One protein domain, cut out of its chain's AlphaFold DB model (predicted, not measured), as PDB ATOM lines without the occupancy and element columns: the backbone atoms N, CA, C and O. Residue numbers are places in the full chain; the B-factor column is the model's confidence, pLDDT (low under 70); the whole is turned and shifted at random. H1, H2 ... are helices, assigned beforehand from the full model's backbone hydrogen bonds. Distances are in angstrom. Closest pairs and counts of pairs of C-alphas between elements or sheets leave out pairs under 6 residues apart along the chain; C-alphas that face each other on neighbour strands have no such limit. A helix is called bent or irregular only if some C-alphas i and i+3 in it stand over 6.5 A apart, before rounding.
ATOM      1  N   MET A 139     -11.826  16.276  32.705       97.02
ATOM      2  CA  MET A 139     -12.099  17.346  31.739       97.02
ATOM      3  C   MET A 139     -12.806  18.542  32.399       97.02
ATOM      4  O   MET A 139     -12.466  19.682  32.120       97.02
ATOM      5  N   GLU A 140     -13.720  18.288  33.341       97.51
ATOM      6  CA  GLU A 140     -14.452  19.314  34.101       97.51
ATOM      7  C   GLU A 140     -13.507  20.230  34.897       97.51
ATOM      8  O   GLU A 140     -13.530  21.449  34.726       97.51
ATOM      9  N   ILE A 141     -12.624  19.634  35.713       97.67
ATOM     10  CA  ILE A 141     -11.607  20.357  36.496       97.67
ATOM     11  C   ILE A 141     -10.677  21.131  35.555       97.67
ATOM     12  O   ILE A 141     -10.254  22.244  35.868       97.67
ATOM     13  N   PHE A 142     -10.366  20.555  34.394       98.21
ATOM     14  CA  PHE A 142      -9.500  21.187  33.414       98.21
ATOM     15  C   PHE A 142     -10.156  22.387  32.723       98.21
ATOM     16  O   PHE A 142      -9.499  23.413  32.568       98.21
ATOM     17  N   THR A 143     -11.439  22.319  32.367       97.39
ATOM     18  CA  THR A 143     -12.170  23.448  31.775       97.39
ATOM     19  C   THR A 143     -12.398  24.574  32.791       97.39
ATOM     20  O   THR A 143     -12.190  25.740  32.454       97.39
ATOM     21  N   GLU A 144     -12.712  24.260  34.056       97.74
ATOM     22  CA  GLU A 144     -12.730  25.259  35.142       97.74
ATOM     23  C   GLU A 144     -11.346  25.914  35.312       97.74
ATOM     24  O   GLU A 144     -11.226  27.137  35.431       97.74
ATOM     25  N   TYR A 145     -10.280  25.110  35.267       97.78
ATOM     26  CA  TYR A 145      -8.904  25.586  35.347       97.78
ATOM     27  C   TYR A 145      -8.522  26.492  34.168       97.78
ATOM     28  O   TYR A 145      -7.945  27.554  34.396       97.78
ATOM     29  N   GLN A 146      -8.873  26.118  32.932       96.92
ATOM     30  CA  GLN A 146      -8.662  26.934  31.732       96.92
ATOM     31  C   GLN A 146      -9.321  28.308  31.883       96.92
ATOM     32  O   GLN A 146      -8.633  29.322  31.762       96.92
ATOM     33  N   GLN A 147     -10.615  28.354  32.221       96.56
ATOM     34  CA  GLN A 147     -11.329  29.620  32.419       96.56
ATOM     35  C   GLN A 147     -10.676  30.461  33.523       96.56
ATOM     36  O   GLN A 147     -10.395  31.638  33.318       96.56
ATOM     37  N   THR A 148     -10.326  29.836  34.654       96.61
ATOM     38  CA  THR A 148      -9.640  30.510  35.771       96.61
ATOM     39  C   THR A 148      -8.299  31.123  35.345       96.61
ATOM     40  O   THR A 148      -7.941  32.203  35.815       96.61
ATOM     41  N   VAL A 149      -7.545  30.465  34.457       96.74
ATOM     42  CA  VAL A 149      -6.277  30.990  33.920       96.74
ATOM     43  C   VAL A 149      -6.526  32.183  32.996       96.74
ATOM     44  O   VAL A 149      -5.820  33.186  33.118       96.74
ATOM     45  N   TYR A 150      -7.520  32.113  32.105       95.17
ATOM     46  CA  TYR A 150      -7.859  33.214  31.195       95.17
ATOM     47  C   TYR A 150      -8.372  34.447  31.951       95.17
ATOM     48  O   TYR A 150      -7.781  35.521  31.812       95.17
ATOM     49  N   ASP A 151      -9.370  34.281  32.824       95.01
ATOM     50  CA  ASP A 151      -9.934  35.348  33.668       95.01
ATOM     51  C   ASP A 151      -8.842  36.051  34.491       95.01
ATOM     52  O   ASP A 151      -8.825  37.276  34.638       95.01
ATOM     53  N   TYR A 152      -7.900  35.274  35.033       95.55
ATOM     54  CA  TYR A 152      -6.801  35.800  35.834       95.55
ATOM     55  C   TYR A 152      -5.772  36.573  34.996       95.55
ATOM     56  O   TYR A 152      -5.307  37.630  35.432       95.55
ATOM     57  N   ARG A 153      -5.423  36.081  33.797       94.65
ATOM     58  CA  ARG A 153      -4.494  36.777  32.887       94.65
ATOM     59  C   ARG A 153      -5.092  38.085  32.366       94.65
ATOM     60  O   ARG A 153      -4.368  39.077  32.361       94.65
ATOM     61  N   GLU A 154      -6.388  38.130  32.030       92.79
ATOM     62  CA  GLU A 154      -7.077  39.396  31.704       92.79
ATOM     63  C   GLU A 154      -7.015  40.360  32.898       92.79
ATOM     64  O   GLU A 154      -6.548  41.492  32.765       92.79
ATOM     65  N   LYS A 155      -7.434  39.899  34.084       93.77
ATOM     66  CA  LYS A 155      -7.545  40.724  35.297       93.77
ATOM     67  C   LYS A 155      -6.226  41.365  35.736       93.77
ATOM     68  O   LYS A 155      -6.230  42.513  36.173       93.77
ATOM     69  N   GLU A 156      -5.117  40.632  35.673       91.59
ATOM     70  CA  GLU A 156      -3.789  41.135  36.060       91.59
ATOM     71  C   GLU A 156      -3.011  41.748  34.875       91.59
ATOM     72  O   GLU A 156      -1.880  42.201  35.053       91.59
ATOM     73  N   GLY A 157      -3.590  41.780  33.668       91.08
ATOM     74  CA  GLY A 157      -2.943  42.321  32.469       91.08
ATOM     75  C   GLY A 157      -1.702  41.535  32.028       91.08
ATOM     76  O   GLY A 157      -0.739  42.127  31.543       91.08
ATOM     77  N   ILE A 158      -1.686  40.215  32.220       90.78
ATOM     78  CA  ILE A 158      -0.541  39.368  31.859       90.78
ATOM     79  C   ILE A 158      -0.518  39.169  30.337       90.78
ATOM     80  O   ILE A 158      -1.508  38.749  29.741       90.78
ATOM     81  N   GLU A 159       0.623  39.461  29.712       84.16
ATOM     82  CA  GLU A 159       0.795  39.404  28.255       84.16
ATOM     83  C   GLU A 159       0.765  37.975  27.696       84.16
ATOM     84  O   GLU A 159       1.139  37.015  28.367       84.16
ATOM     85  N   GLY A 160       0.378  37.848  26.427       84.04
ATOM     86  CA  GLY A 160       0.424  36.602  25.678       84.04
ATOM     87  C   GLY A 160      -0.767  35.694  25.969       84.04
ATOM     88  O   GLY A 160      -1.059  35.346  27.121       84.04
ATOM     89  N   SER A 161      -1.418  35.259  24.890       88.85
ATOM     90  CA  SER A 161      -2.306  34.103  24.923       88.85
ATOM     91  C   SER A 161      -1.541  32.862  25.394       88.85
ATOM     92  O   SER A 161      -0.321  32.749  25.236       88.85
ATOM     93  N   ILE A 162      -2.290  31.952  26.009       93.58
ATOM     94  CA  ILE A 162      -1.827  30.647  26.465       93.58
ATOM     95  C   ILE A 162      -2.786  29.591  25.923       93.58
ATOM     96  O   ILE A 162      -4.003  29.737  26.049       93.58
ATOM     97  N   HIS A 163      -2.256  28.525  25.339       94.39
ATOM     98  CA  HIS A 163      -3.035  27.381  24.878       94.39
ATOM     99  C   HIS A 163      -2.799  26.214  25.834       94.39
ATOM    100  O   HIS A 163      -1.738  25.593  25.862       94.39
ATOM    101  N   LEU A 164      -3.786  25.955  26.690       96.86
ATOM    102  CA  LEU A 164      -3.747  24.862  27.656       96.86
ATOM    103  C   LEU A 164      -4.365  23.605  27.039       96.86
ATOM    104  O   LEU A 164      -5.551  23.596  26.712       96.86
ATOM    105  N   ASN A 165      -3.580  22.534  26.964       96.74
ATOM    106  CA  ASN A 165      -3.989  21.198  26.538       96.74
ATOM    107  C   ASN A 165      -4.270  20.294  27.744       96.74
ATOM    108  O   ASN A 165      -3.528  20.315  28.732       96.74
ATOM    109  N   PHE A 166      -5.318  19.469  27.637       96.31
ATOM    110  CA  PHE A 166      -5.667  18.465  28.650       96.31
ATOM    111  C   PHE A 166      -4.580  17.385  28.773       96.31
ATOM    112  O   PHE A 166      -4.226  16.973  29.873       96.31
ATOM    113  N   ASP A 167      -4.007  16.976  27.640       93.97
ATOM    114  CA  ASP A 167      -2.841  16.099  27.580       93.97
ATOM    115  C   ASP A 167      -1.553  16.913  27.803       93.97
ATOM    116  O   ASP A 167      -1.182  17.748  26.976       93.97
ATOM    117  N   GLU A 168      -0.865  16.641  28.916       91.67
ATOM    118  CA  GLU A 168       0.429  17.235  29.294       91.67
ATOM    119  C   GLU A 168       1.482  17.061  28.179       91.67
ATOM    120  O   GLU A 168       2.293  17.956  27.968       91.67
ATOM    121  N   LYS A 169       1.430  15.968  27.398       91.78
ATOM    122  CA  LYS A 169       2.382  15.691  26.303       91.78
ATOM    123  C   LYS A 169       2.143  16.514  25.036       91.78
ATOM    124  O   LYS A 169       3.024  16.570  24.185       91.78
ATOM    125  N   LYS A 170       0.959  17.119  24.888       94.66
ATOM    126  CA  LYS A 170       0.610  18.006  23.762       94.66
ATOM    127  C   LYS A 170       0.804  19.481  24.108       94.66
ATOM    128  O   LYS A 170       0.607  20.342  23.255       94.66
ATOM    129  N   GLN A 171       1.177  19.780  25.352       94.84
ATOM    130  CA  GLN A 171       1.484  21.131  25.782       94.84
ATOM    131  C   GLN A 171       2.812  21.583  25.166       94.84
ATOM    132  O   GLN A 171       3.831  20.908  25.291       94.84
ATOM    133  N   SER A 172       2.813  22.743  24.511       94.50
ATOM    134  CA  SER A 172       4.040  23.328  23.972       94.50
ATOM    135  C   SER A 172       4.990  23.753  25.110       94.50
ATOM    136  O   SER A 172       4.561  24.012  26.242       94.50
ATOM    137  N   LYS A 173       6.295  23.868  24.824       94.16
ATOM    138  CA  LYS A 173       7.298  24.367  25.788       94.16
ATOM    139  C   LYS A 173       6.937  25.774  26.286       94.16
ATOM    140  O   LYS A 173       6.874  26.013  27.492       94.16
ATOM    141  N   ILE A 174       6.617  26.667  25.349       95.03
ATOM    142  CA  ILE A 174       6.141  28.037  25.577       95.03
ATOM    143  C   ILE A 174       4.876  28.079  26.452       95.03
ATOM    144  O   ILE A 174       4.867  28.761  27.477       95.03
ATOM    145  N   ASP A 175       3.821  27.324  26.130       96.75
ATOM    146  CA  ASP A 175       2.578  27.350  26.914       96.75
ATOM    147  C   ASP A 175       2.727  26.662  28.280       96.75
ATOM    148  O   ASP A 175       2.052  27.048  29.234       96.75
ATOM    149  N   THR A 176       3.631  25.685  28.419       96.40
ATOM    150  CA  THR A 176       4.018  25.117  29.727       96.40
ATOM    151  C   THR A 176       4.637  26.192  30.619       96.40
ATOM    152  O   THR A 176       4.266  26.330  31.786       96.40
ATOM    153  N   TRP A 177       5.532  27.016  30.071       96.21
ATOM    154  CA  TRP A 177       6.146  28.121  30.809       96.21
ATOM    155  C   TRP A 177       5.179  29.281  31.080       96.21
ATOM    156  O   TRP A 177       5.245  29.891  32.149       96.21
ATOM    157  N   LYS A 178       4.195  29.530  30.206       96.71
ATOM    158  CA  LYS A 178       3.090  30.469  30.484       96.71
ATOM    159  C   LYS A 178       2.169  29.958  31.600       96.71
ATOM    160  O   LYS A 178       1.703  30.760  32.415       96.71
ATOM    161  N   GLU A 179       1.954  28.643  31.693       97.36
ATOM    162  CA  GLU A 179       1.236  28.005  32.805       97.36
ATOM    163  C   GLU A 179       2.046  28.093  34.114       97.36
ATOM    164  O   GLU A 179       1.473  28.347  35.178       97.36
ATOM    165  N   TYR A 180       3.379  27.969  34.049       97.33
ATOM    166  CA  TYR A 180       4.270  28.164  35.199       97.33
ATOM    167  C   TYR A 180       4.279  29.613  35.696       97.33
ATOM    168  O   TYR A 180       4.151  29.847  36.902       97.33
ATOM    169  N   HIS A 181       4.357  30.587  34.782       96.70
ATOM    170  CA  HIS A 181       4.228  32.011  35.105       96.70
ATOM    171  C   HIS A 181       2.911  32.287  35.828       96.70
ATOM    172  O   HIS A 181       2.939  32.815  36.936       96.70
ATOM    173  N   TYR A 182       1.777  31.812  35.300       96.79
ATOM    174  CA  TYR A 182       0.489  31.886  36.001       96.79
ATOM    175  C   TYR A 182       0.528  31.205  37.385       96.79
ATOM    176  O   TYR A 182       0.056  31.770  38.377       96.79
ATOM    177  N   HIS A 183       1.117  30.008  37.486       96.88
ATOM    178  CA  HIS A 183       1.210  29.261  38.741       96.88
ATOM    179  C   HIS A 183       1.996  30.009  39.831       96.88
ATOM    180  O   HIS A 183       1.655  29.875  41.008       96.88
ATOM    181  N   GLN A 184       3.014  30.794  39.468       96.37
ATOM    182  CA  GLN A 184       3.728  31.668  40.405       96.37
ATOM    183  C   GLN A 184       2.986  33.005  40.604       96.37
ATOM    184  O   GLN A 184       2.801  33.451  41.735       96.37
ATOM    185  N   HIS A 185       2.473  33.628  39.541       95.92
ATOM    186  CA  HIS A 185       1.818  34.933  39.625       95.92
ATOM    187  C   HIS A 185       0.549  34.901  40.495       95.92
ATOM    188  O   HIS A 185       0.294  35.846  41.239       95.92
ATOM    189  N   LYS A 186      -0.209  33.797  40.522       94.84
ATOM    190  CA  LYS A 186      -1.455  33.690  41.313       94.84
ATOM    191  C   LYS A 186      -1.313  33.903  42.829       94.84
ATOM    192  O   LYS A 186      -2.318  34.176  43.481       94.84
ATOM    193  N   VAL A 187      -0.105  33.831  43.409       94.45
ATOM    194  CA  VAL A 187       0.127  34.194  44.829       94.45
ATOM    195  C   VAL A 187       0.550  35.657  45.037       94.45
ATOM    196  O   VAL A 187       0.614  36.120  46.178       94.45
ATOM    197  N   VAL A 188       0.812  36.408  43.962       95.30
ATOM    198  CA  VAL A 188       1.198  37.828  44.011       95.30
ATOM    199  C   VAL A 188       0.120  38.705  44.665       95.30
ATOM    200  O   VAL A 188       0.500  39.486  45.535       95.30
ATOM    201  N   PRO A 189      -1.196  38.586  44.380       94.96
ATOM    202  CA  PRO A 189      -2.205  39.445  45.011       94.96
ATOM    203  C   PRO A 189      -2.211  39.349  46.544       94.96
ATOM    204  O   PRO A 189      -2.222  40.370  47.227       94.96
ATOM    205  N   HIS A 190      -2.087  38.138  47.092       94.48
ATOM    206  CA  HIS A 190      -2.013  37.914  48.540       94.48
ATOM    207  C   HIS A 190      -0.695  38.424  49.159       94.48
ATOM    208  O   HIS A 190      -0.656  38.853  50.315       94.48
ATOM    209  N   LYS A 191       0.401  38.428  48.389       96.45
ATOM    210  CA  LYS A 191       1.661  39.076  48.787       96.45
ATOM    211  C   LYS A 191       1.559  40.603  48.755       96.45
ATOM    212  O   LYS A 191       2.053  41.234  49.683       96.45
ATOM    213  N   ARG A 192       0.894  41.191  47.749       96.57
ATOM    214  CA  ARG A 192       0.608  42.638  47.677       96.57
ATOM    215  C   ARG A 192      -0.228  43.087  48.878       96.57
ATOM    216  O   ARG A 192       0.150  44.039  49.544       96.57
ATOM    217  N   GLU A 193      -1.285  42.352  49.213       96.47
ATOM    218  CA  GLU A 193      -2.127  42.591  50.398       96.47
ATOM    219  C   GLU A 193      -1.317  42.578  51.710       96.47
ATOM    220  O   GLU A 193      -1.398  43.516  52.507       96.47
ATOM    221  N   LYS A 194      -0.481  41.552  51.924       96.86
ATOM    222  CA  LYS A 194       0.388  41.456  53.111       96.86
ATOM    223  C   LYS A 194       1.440  42.566  53.175       96.86
ATOM    224  O   LYS A 194       1.665  43.113  54.253       96.86
ATOM    225  N   ALA A 195       2.047  42.925  52.045       97.30
ATOM    226  CA  ALA A 195       2.997  44.031  51.957       97.30
ATOM    227  C   ALA A 195       2.329  45.387  52.224       97.30
ATOM    228  O   ALA A 195       2.878  46.185  52.973       97.30
ATOM    229  N   GLU A 196       1.122  45.626  51.705       97.32
ATOM    230  CA  GLU A 196       0.332  46.838  51.967       97.32
ATOM    231  C   GLU A 196      -0.023  46.958  53.460       97.32
ATOM    232  O   GLU A 196       0.132  48.019  54.064       97.32
ATOM    233  N   ALA A 197      -0.416  45.850  54.098       96.43
ATOM    234  CA  ALA A 197      -0.621  45.799  55.545       96.43
ATOM    235  C   ALA A 197       0.693  45.961  56.337       96.43
ATOM    236  O   ALA A 197       0.687  46.499  57.443       96.43
ATOM    237  N   GLY A 198       1.832  45.497  55.813       96.28
ATOM    238  CA  GLY A 198       3.175  45.773  56.342       96.28
ATOM    239  C   GLY A 198       3.520  47.259  56.301       96.28
ATOM    240  O   GLY A 198       3.817  47.848  57.341       96.28
ATOM    241  N   ARG A 199       3.362  47.870  55.125       96.08
ATOM    242  CA  ARG A 199       3.581  49.288  54.846       96.08
ATOM    243  C   ARG A 199       2.745  50.189  55.753       96.08
ATOM    244  O   ARG A 199       3.321  51.004  56.462       96.08
ATOM    245  N   LYS A 200       1.432  49.968  55.862       96.52
ATOM    246  CA  LYS A 200       0.566  50.767  56.754       96.52
ATOM    247  C   LYS A 200       0.963  50.659  58.229       96.52
ATOM    248  O   LYS A 200       0.979  51.657  58.943       96.52
ATOM    249  N   ARG A 201       1.365  49.465  58.690       93.91
ATOM    250  CA  ARG A 201       1.932  49.273  60.042       93.91
ATOM    251  C   ARG A 201       3.280  49.986  60.226       93.91
ATOM    252  O   ARG A 201       3.658  50.247  61.362       93.91
ATOM    253  N   ARG A 202       4.029  50.244  59.150       94.38
ATOM    254  CA  ARG A 202       5.310  50.964  59.156       94.38
ATOM    255  C   ARG A 202       5.102  52.476  59.163       94.38
ATOM    256  O   ARG A 202       5.663  53.143  60.020       94.38
ATOM    257  N   GLU A 203       4.241  52.977  58.285       95.08
ATOM    258  CA  GLU A 203       3.814  54.381  58.220       95.08
ATOM    259  C   GLU A 203       3.218  54.838  59.559       95.08
ATOM    260  O   GLU A 203       3.642  55.857  60.095       95.08
ATOM    261  N   GLN A 204       2.351  54.028  60.178       94.03
ATOM    262  CA  GLN A 204       1.813  54.319  61.510       94.03
ATOM    263  C   GLN A 204       2.909  54.429  62.588       94.03
ATOM    264  O   GLN A 204       2.850  55.334  63.412       94.03
ATOM    265  N   ARG A 205       3.943  53.569  62.567       91.67
ATOM    266  CA  ARG A 205       5.073  53.670  63.515       91.67
ATOM    267  C   ARG A 205       5.925  54.919  63.300       91.67
ATOM    268  O   ARG A 205       6.437  55.445  64.277       91.67
ATOM    269  N   ILE A 206       6.079  55.383  62.058       92.50
ATOM    270  CA  ILE A 206       6.768  56.649  61.764       92.50
ATOM    271  C   ILE A 206       5.964  57.808  62.372       92.50
ATOM    272  O   ILE A 206       6.513  58.572  63.159       92.50
ATOM    273  N   ILE A 207       4.650  57.858  62.123       93.49
ATOM    274  CA  ILE A 207       3.750  58.885  62.679       93.49
ATOM    275  C   ILE A 207       3.748  58.869  64.215       93.49
ATOM    276  O   ILE A 207       3.828  59.922  64.842       93.49
ATOM    277  N   ASP A 208       3.675  57.694  64.847       92.56
ATOM    278  CA  ASP A 208       3.693  57.587  66.311       92.56
ATOM    279  C   ASP A 208       5.061  57.970  66.913       92.56
ATOM    280  O   ASP A 208       5.100  58.594  67.973       92.56
ATOM    281  N   TRP A 209       6.170  57.679  66.224       90.67
ATOM    282  CA  TRP A 209       7.521  58.092  66.621       90.67
ATOM    283  C   TRP A 209       7.735  59.609  66.525       90.67
ATOM    284  O   TRP A 209       8.264  60.223  67.456       90.67
ATOM    285  N   GLU A 210       7.292  60.215  65.419       90.40
ATOM    286  CA  GLU A 210       7.315  61.663  65.181       90.40
ATOM    287  C   GLU A 210       6.396  62.406  66.165       90.40
ATOM    288  O   GLU A 210       6.776  63.447  66.696       90.40
ATOM    289  N   ALA A 211       5.242  61.826  66.507       92.66
ATOM    290  CA  ALA A 211       4.322  62.329  67.532       92.66
ATOM    291  C   ALA A 211       4.769  62.049  68.986       92.66
ATOM    292  O   ALA A 211       3.978  62.221  69.914       92.66
ATOM    293  N   GLY A 212       6.003  61.582  69.209       89.71
ATOM    294  CA  GLY A 212       6.573  61.372  70.544       89.71
ATOM    295  C   GLY A 212       6.060  60.141  71.306       89.71
ATOM    296  O   GLY A 212       6.512  59.898  72.424       89.71
ATOM    297  N   LYS A 213       5.189  59.308  70.719       90.17
ATOM    298  CA  LYS A 213       4.702  58.036  71.300       90.17
ATOM    299  C   LYS A 213       5.730  56.909  71.109       90.17
ATOM    300  O   LYS A 213       5.425  55.835  70.590       90.17
ATOM    301  N   ARG A 214       6.979  57.195  71.465       82.53
ATOM    302  CA  ARG A 214       8.138  56.335  71.216       82.53
ATOM    303  C   ARG A 214       8.150  55.142  72.170       82.53
ATOM    304  O   ARG A 214       7.699  55.242  73.310       82.53
ATOM    305  N   ASP A 215       8.721  54.031  71.718       83.27
ATOM    306  CA  ASP A 215       9.097  52.933  72.609       83.27
ATOM    307  C   ASP A 215      10.361  53.358  73.387       83.27
ATOM    308  O   ASP A 215      11.390  53.606  72.753       83.27
ATOM    309  N   PRO A 216      10.327  53.458  74.732       85.07
ATOM    310  CA  PRO A 216      11.466  53.925  75.524       85.07
ATOM    311  C   PRO A 216      12.656  52.950  75.525       85.07
ATOM    312  O   PRO A 216      13.707  53.278  76.070       85.07
ATOM    313  N   THR A 217      12.520  51.758  74.931       88.71
ATOM    314  CA  THR A 217      13.640  50.826  74.718       88.71
ATOM    315  C   THR A 217      14.457  51.129  73.458       88.71
ATOM    316  O   THR A 217      15.535  50.556  73.288       88.71
ATOM    317  N   ILE A 218      13.985  52.030  72.586       85.70
ATOM    318  CA  ILE A 218      14.659  52.425  71.343       85.70
ATOM    319  C   ILE A 218      15.321  53.806  71.537       85.70
ATOM    320  O   ILE A 218      14.612  54.782  71.785       85.70
ATOM    321  N   PRO A 219      16.658  53.926  71.395       89.61
ATOM    322  CA  PRO A 219      17.359  55.213  71.429       89.61
ATOM    323  C   PRO A 219      16.828  56.227  70.402       89.61
ATOM    324  O   PRO A 219      16.418  55.855  69.304       89.61
ATOM    325  N   GLU A 220      16.860  57.522  70.727       85.82
ATOM    326  CA  GLU A 220      16.287  58.575  69.869       85.82
ATOM    327  C   GLU A 220      16.974  58.697  68.494       85.82
ATOM    328  O   GLU A 220      16.327  59.027  67.500       85.82
ATOM    329  N   ASP A 221      18.258  58.349  68.390       89.17
ATOM    330  CA  ASP A 221      18.992  58.300  67.121       89.17
ATOM    331  C   ASP A 221      18.645  57.068  66.259       89.17
ATOM    332  O   ASP A 221      18.914  57.059  65.057       89.17
ATOM    333  N   MET A 222      17.989  56.052  66.831       88.64
ATOM    334  CA  MET A 222      17.612  54.798  66.160       88.64
ATOM    335  C   MET A 222      16.254  54.841  65.437       88.64
ATOM    336  O   MET A 222      15.838  53.839  64.850       88.64
ATOM    337  N   GLY A 223      15.576  55.996  65.385       85.64
ATOM    338  CA  GLY A 223      14.285  56.157  64.691       85.64
ATOM    339  C   GLY A 223      14.287  55.734  63.210       85.64
ATOM    340  O   GLY A 223      13.256  55.320  62.675       85.64
ATOM    341  N   TRP A 224      15.459  55.722  62.556       90.24
ATOM    342  CA  TRP A 224      15.641  55.218  61.185       90.24
ATOM    343  C   TRP A 224      15.140  53.775  60.988       90.24
ATOM    344  O   TRP A 224      14.721  53.423  59.883       90.24
ATOM    345  N   ILE A 225      15.107  52.955  62.049       89.01
ATOM    346  CA  ILE A 225      14.588  51.578  62.028       89.01
ATOM    347  C   ILE A 225      13.126  51.540  61.551       89.01
ATOM    348  O   ILE A 225      12.717  50.598  60.873       89.01
ATOM    349  N   HIS A 226      12.324  52.574  61.829       89.31
ATOM    350  CA  HIS A 226      10.932  52.642  61.373       89.31
ATOM    351  C   HIS A 226      10.786  52.925  59.869       89.31
ATOM    352  O   HIS A 226       9.740  52.624  59.298       89.31
ATOM    353  N   HIS A 227      11.835  53.407  59.197       91.01
ATOM    354  CA  HIS A 227      11.843  53.609  57.744       91.01
ATOM    355  C   HIS A 227      12.279  52.350  56.971       91.01
ATOM    356  O   HIS A 227      12.072  52.281  55.759       91.01
ATOM    357  N   VAL A 228      12.828  51.333  57.648       92.84
ATOM    358  CA  VAL A 228      13.199  50.045  57.038       92.84
ATOM    359  C   VAL A 228      11.932  49.289  56.603       92.84
ATOM    360  O   VAL A 228      11.046  49.083  57.439       92.84
ATOM    361  N   PRO A 229      11.816  48.846  55.333       93.81
ATOM    362  CA  PRO A 229      10.676  48.060  54.864       93.81
ATOM    363  C   PRO A 229      10.419  46.827  55.732       93.81
ATOM    364  O   PRO A 229      11.341  46.121  56.144       93.81
ATOM    365  N   THR A 230       9.148  46.547  56.010       94.32
ATOM    366  CA  THR A 230       8.764  45.366  56.786       94.32
ATOM    367  C   THR A 230       9.112  44.076  56.053       94.32
ATOM    368  O   THR A 230       9.183  44.021  54.827       94.32
ATOM    369  N   LEU A 231       9.249  42.990  56.815       95.07
ATOM    370  CA  LEU A 231       9.502  41.657  56.268       95.07
ATOM    371  C   LEU A 231       8.477  41.248  55.191       95.07
ATOM    372  O   LEU A 231       8.840  40.533  54.263       95.07
ATOM    373  N   ASP A 232       7.225  41.708  55.282       96.29
ATOM    374  CA  ASP A 232       6.193  41.454  54.269       96.29
ATOM    375  C   ASP A 232       6.406  42.283  52.981       96.29
ATOM    376  O   ASP A 232       6.232  41.743  51.888       96.29
ATOM    377  N   GLU A 233       6.855  43.542  53.088       96.45
ATOM    378  CA  GLU A 233       7.264  44.379  51.943       96.45
ATOM    379  C   GLU A 233       8.475  43.763  51.216       96.45
ATOM    380  O   GLU A 233       8.408  43.486  50.017       96.45
ATOM    381  N   SER A 234       9.547  43.431  51.943       94.62
ATOM    382  CA  SER A 234      10.758  42.826  51.362       94.62
ATOM    383  C   SER A 234      10.499  41.434  50.766       94.62
ATOM    384  O   SER A 234      11.103  41.059  49.762       94.62
ATOM    385  N   ARG A 235       9.559  40.658  51.331       94.34
ATOM    386  CA  ARG A 235       9.094  39.366  50.775       94.34
ATOM    387  C   ARG A 235       8.201  39.501  49.542       94.34
ATOM    388  O   ARG A 235       8.000  38.491  48.851       94.34
ATOM    389  N   LEU A 236       7.617  40.674  49.290       96.15
ATOM    390  CA  LEU A 236       6.956  40.971  48.023       96.15
ATOM    391  C   LEU A 236       7.998  41.320  46.966       96.15
ATOM    392  O   LEU A 236       7.988  40.673  45.928       96.15
ATOM    393  N   ASP A 237       8.904  42.270  47.214       94.71
ATOM    394  CA  ASP A 237       9.845  42.717  46.174       94.71
ATOM    395  C   ASP A 237      10.791  41.597  45.715       94.71
ATOM    396  O   ASP A 237      10.854  41.296  44.523       94.71
ATOM    397  N   LYS A 238      11.380  40.843  46.655       94.16
ATOM    398  CA  LYS A 238      12.118  39.602  46.349       94.16
ATOM    399  C   LYS A 238      11.300  38.627  45.492       94.16
ATOM    400  O   LYS A 238      11.830  37.994  44.585       94.16
ATOM    401  N   TYR A 239       9.990  38.518  45.737       95.46
ATOM    402  CA  TYR A 239       9.110  37.675  44.922       95.46
ATOM    403  C   TYR A 239       8.815  38.276  43.542       95.46
ATOM    404  O   TYR A 239       8.716  37.531  42.572       95.46
ATOM    405  N   MET A 240       8.717  39.601  43.426       96.27
ATOM    406  CA  MET A 240       8.574  40.275  42.137       96.27
ATOM    407  C   MET A 240       9.844  40.154  41.291       96.27
ATOM    408  O   MET A 240       9.722  39.993  40.084       96.27
ATOM    409  N   SER A 241      11.041  40.131  41.885       94.94
ATOM    410  CA  SER A 241      12.275  39.779  41.164       94.94
ATOM    411  C   SER A 241      12.217  38.378  40.559       94.94
ATOM    412  O   SER A 241      12.586  38.198  39.404       94.94
ATOM    413  N   TRP A 242      11.690  37.399  41.297       95.50
ATOM    414  CA  TRP A 242      11.475  36.046  40.777       95.50
ATOM    415  C   TRP A 242      10.434  35.994  39.644       95.50
ATOM    416  O   TRP A 242      10.649  35.302  38.653       95.50
ATOM    417  N   ILE A 243       9.339  36.760  39.736       96.33
ATOM    418  CA  ILE A 243       8.362  36.884  38.637       96.33
ATOM    419  C   ILE A 243       9.000  37.538  37.396       96.33
ATOM    420  O   ILE A 243       8.863  36.997  36.301       96.33
ATOM    421  N   ARG A 244       9.767  38.626  37.571       95.56
ATOM    422  CA  ARG A 244      10.511  39.306  36.491       95.56
ATOM    423  C   ARG A 244      11.500  38.370  35.783       95.56
ATOM    424  O   ARG A 244      11.635  38.452  34.568       95.56
ATOM    425  N   TRP A 245      12.160  37.469  36.517       96.55
ATOM    426  CA  TRP A 245      13.033  36.458  35.913       96.55
ATOM    427  C   TRP A 245      12.248  35.480  35.024       96.55
ATOM    428  O   TRP A 245      12.642  35.272  33.882       96.55
ATOM    429  N   ILE A 246      11.093  34.966  35.473       96.22
ATOM    430  CA  ILE A 246      10.240  34.096  34.634       96.22
ATOM    431  C   ILE A 246       9.761  34.835  33.371       96.22
ATOM    432  O   ILE A 246       9.621  34.224  32.317       96.22
ATOM    433  N   GLU A 247       9.505  36.141  33.457       95.24
ATOM    434  CA  GLU A 247       9.087  36.973  32.316       95.24
ATOM    435  C   GLU A 247      10.220  37.228  31.307       95.24
ATOM    436  O   GLU A 247       9.949  37.363  30.115       95.24
ATOM    437  N   ALA A 248      11.479  37.255  31.754       94.48
ATOM    438  CA  ALA A 248      12.647  37.276  30.873       94.48
ATOM    439  C   ALA A 248      12.898  35.897  30.236       94.48
ATOM    440  O   ALA A 248      13.052  35.798  29.021       94.48
ATOM    441  N   GLU A 249      12.849  34.833  31.040       94.67
ATOM    442  CA  GLU A 249      13.007  33.439  30.608       94.67
ATOM    443  C   GLU A 249      11.945  33.036  29.569       94.67
ATOM    444  O   GLU A 249      12.247  32.400  28.563       94.67
ATOM    445  N   LEU A 250      10.698  33.488  29.749       94.27
ATOM    446  CA  LEU A 250       9.626  33.297  28.771       94.27
ATOM    447  C   LEU A 250       9.963  33.878  27.396       94.27
ATOM    448  O   LEU A 250       9.643  33.245  26.394       94.27
ATOM    449  N   ARG A 251      10.622  35.042  27.338       93.30
ATOM    450  CA  ARG A 251      11.023  35.675  26.071       93.30
ATOM    451  C   ARG A 251      12.154  34.913  25.388       93.30
ATOM    452  O   ARG A 251      12.113  34.772  24.174       93.30
ATOM    453  N   GLN A 252      13.106  34.381  26.156       93.95
ATOM    454  CA  GLN A 252      14.159  33.512  25.619       93.95
ATOM    455  C   GLN A 252      13.560  32.220  25.044       93.95
ATOM    456  O   GLN A 252      13.868  31.842  23.920       93.95
ATOM    457  N   ILE A 253      12.614  31.595  25.751       92.83
ATOM    458  CA  ILE A 253      11.883  30.421  25.248       92.83
ATOM    459  C   ILE A 253      11.031  30.766  24.013       92.83
ATOM    460  O   ILE A 253      10.923  29.944  23.107       92.83
ATOM    461  N   GLU A 254      10.434  31.958  23.948       92.47
ATOM    462  CA  GLU A 254       9.714  32.438  22.760       92.47
ATOM    463  C   GLU A 254      10.649  32.656  21.559       92.47
ATOM    464  O   GLU A 254      10.266  32.311  20.444       92.47
ATOM    465  N   GLN A 255      11.878  33.137  21.774       92.78
ATOM    466  CA  GLN A 255      12.914  33.267  20.739       92.78
ATOM    467  C   GLN A 255      13.404  31.894  20.252       92.78
ATOM    468  O   GLN A 255      13.310  31.601  19.063       92.78
ATOM    469  N   GLU A 256      13.800  31.001  21.163       92.35
ATOM    470  CA  GLU A 256      14.224  29.624  20.849       92.35
ATOM    471  C   GLU A 256      13.159  28.784  20.123       92.35
ATOM    472  O   GLU A 256      13.485  27.798  19.468       92.35
ATOM    473  N   CYS A 257      11.873  29.109  20.293       89.31
ATOM    474  CA  CYS A 257      10.770  28.446  19.594       89.31
ATOM    475  C   CYS A 257      10.335  29.168  18.306       89.31
ATOM    476  O   CYS A 257       9.487  28.636  17.589       89.31
ATOM    477  N   ALA A 258      10.878  30.354  18.023       88.36
ATOM    478  CA  ALA A 258      10.643  31.116  16.796       88.36
ATOM    479  C   ALA A 258      11.809  31.007  15.799       88.36
ATOM    480  O   ALA A 258      11.582  31.102  14.594       88.36
ATOM    481  N   GLU A 259      13.036  30.785  16.278       80.40
ATOM    482  CA  GLU A 259      14.181  30.457  15.428       80.40
ATOM    483  C   GLU A 259      13.950  29.101  14.727       80.40
ATOM    484  O   GLU A 259      13.789  28.075  15.397       80.40
ATOM    485  N   PRO A 260      13.911  29.049  13.380       61.20
ATOM    486  CA  PRO A 260      13.841  27.783  12.666       61.20
ATOM    487  C   PRO A 260      15.152  27.009  12.846       61.20
ATOM    488  O   PRO A 260      16.223  27.600  12.966       61.20
TER     489      PRO A 260
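This is residues 139 to 260 of the 544 residues of an uncharacterized protein of Ajellomyces capsulatus (strain G186AR / H82 / ATCC MYA-2454 / RMSCC 2432) (UniProt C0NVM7). A long, narrow double row of helices: H2 and H3 follow one another along the long axis, and after the turn at residues 211 to 219 H4 and then H5 come back the opposite way beside them. H5 packs on H2 with its later part and on H3 with its first residues, while H4 packs on the far part of H3; H1 lies at the H2 end, on the side of H2 away from H5. The printed part has 122 residues with five named helices, H1 to H5 in order, and no named strand; its class is all helix. It is extended, with a radius of gyration of the C-alphas of 21.2 A, and spans 65 by 35 by 20 A.

H1 is residues 139 to 156, 25.6 A from first to last C-alpha, with C-alpha 139 at (-12.099, 17.346, 31.739). After residues 157 to 172, H2 takes residues 173 to 185 and measures 18.3 A. H3 is residues 188 to 210, 32.5 A long, beginning at C-alpha 188, (1.198, 37.828, 44.011). H4, residues 220 to 227, is irregular: C-alphas 221 and 224 are 7.5 A apart. H5, residues 231 to 256, is the longest helix at 37.7 A and ends at C-alpha 256, (14.224, 29.624, 20.849).

H1 is close to H2 but not clearly touching it; their closest C-alphas, Val 149 and Tyr 182, are 7.1 A apart. These two run the same way at a steep tilt of 69 degrees, only just short of about perpendicular. H1 is apart from H3, H4 and H5. H2 and H3 meet only through their link. H2 touches H5 residues 243 to 254, closest at the C-alphas of Ile 174 and Ile 253, 6.2 A, at a shallow tilt of 10 degrees, opposite ways. H3 touches H5 residues 231 to 240, closest at the C-alphas of Ala 195 and Glu 233, 4.3 A; they run opposite ways at a steep tilt of 35.1 degrees, only just past shallow. H3 and H4 form a helical hairpin with a shallow tilt of 22 degrees; H3 touches H4 with residues 202 to 209, closest at the C-alphas of Ile 206 and His 226, 5.8 A. H4 and H5 are apart. The helix packing is mostly aligned, but only just: 2 of 3 touching pairs are at a shallow tilt. In H1 and H2 every O i to N i+4 pair is within hydrogen-bond range; H3 has 18 of 19, H5 20 of 22 and H4 0 of 4, with 3 of 5 O i to N i+3 pairs within range in H4.

The two C-alphas farthest apart, those of Pro 216 and Pro 260, are 68.1 A apart. The printed part has no cut. The link from H1 to H2, 16 residues, is long; H3 to H4 is short, and H2 to H3 and H4 to H5 are tight. The mean pLDDT of the printed part is 93.4, and residue 260 is the one residue under 70.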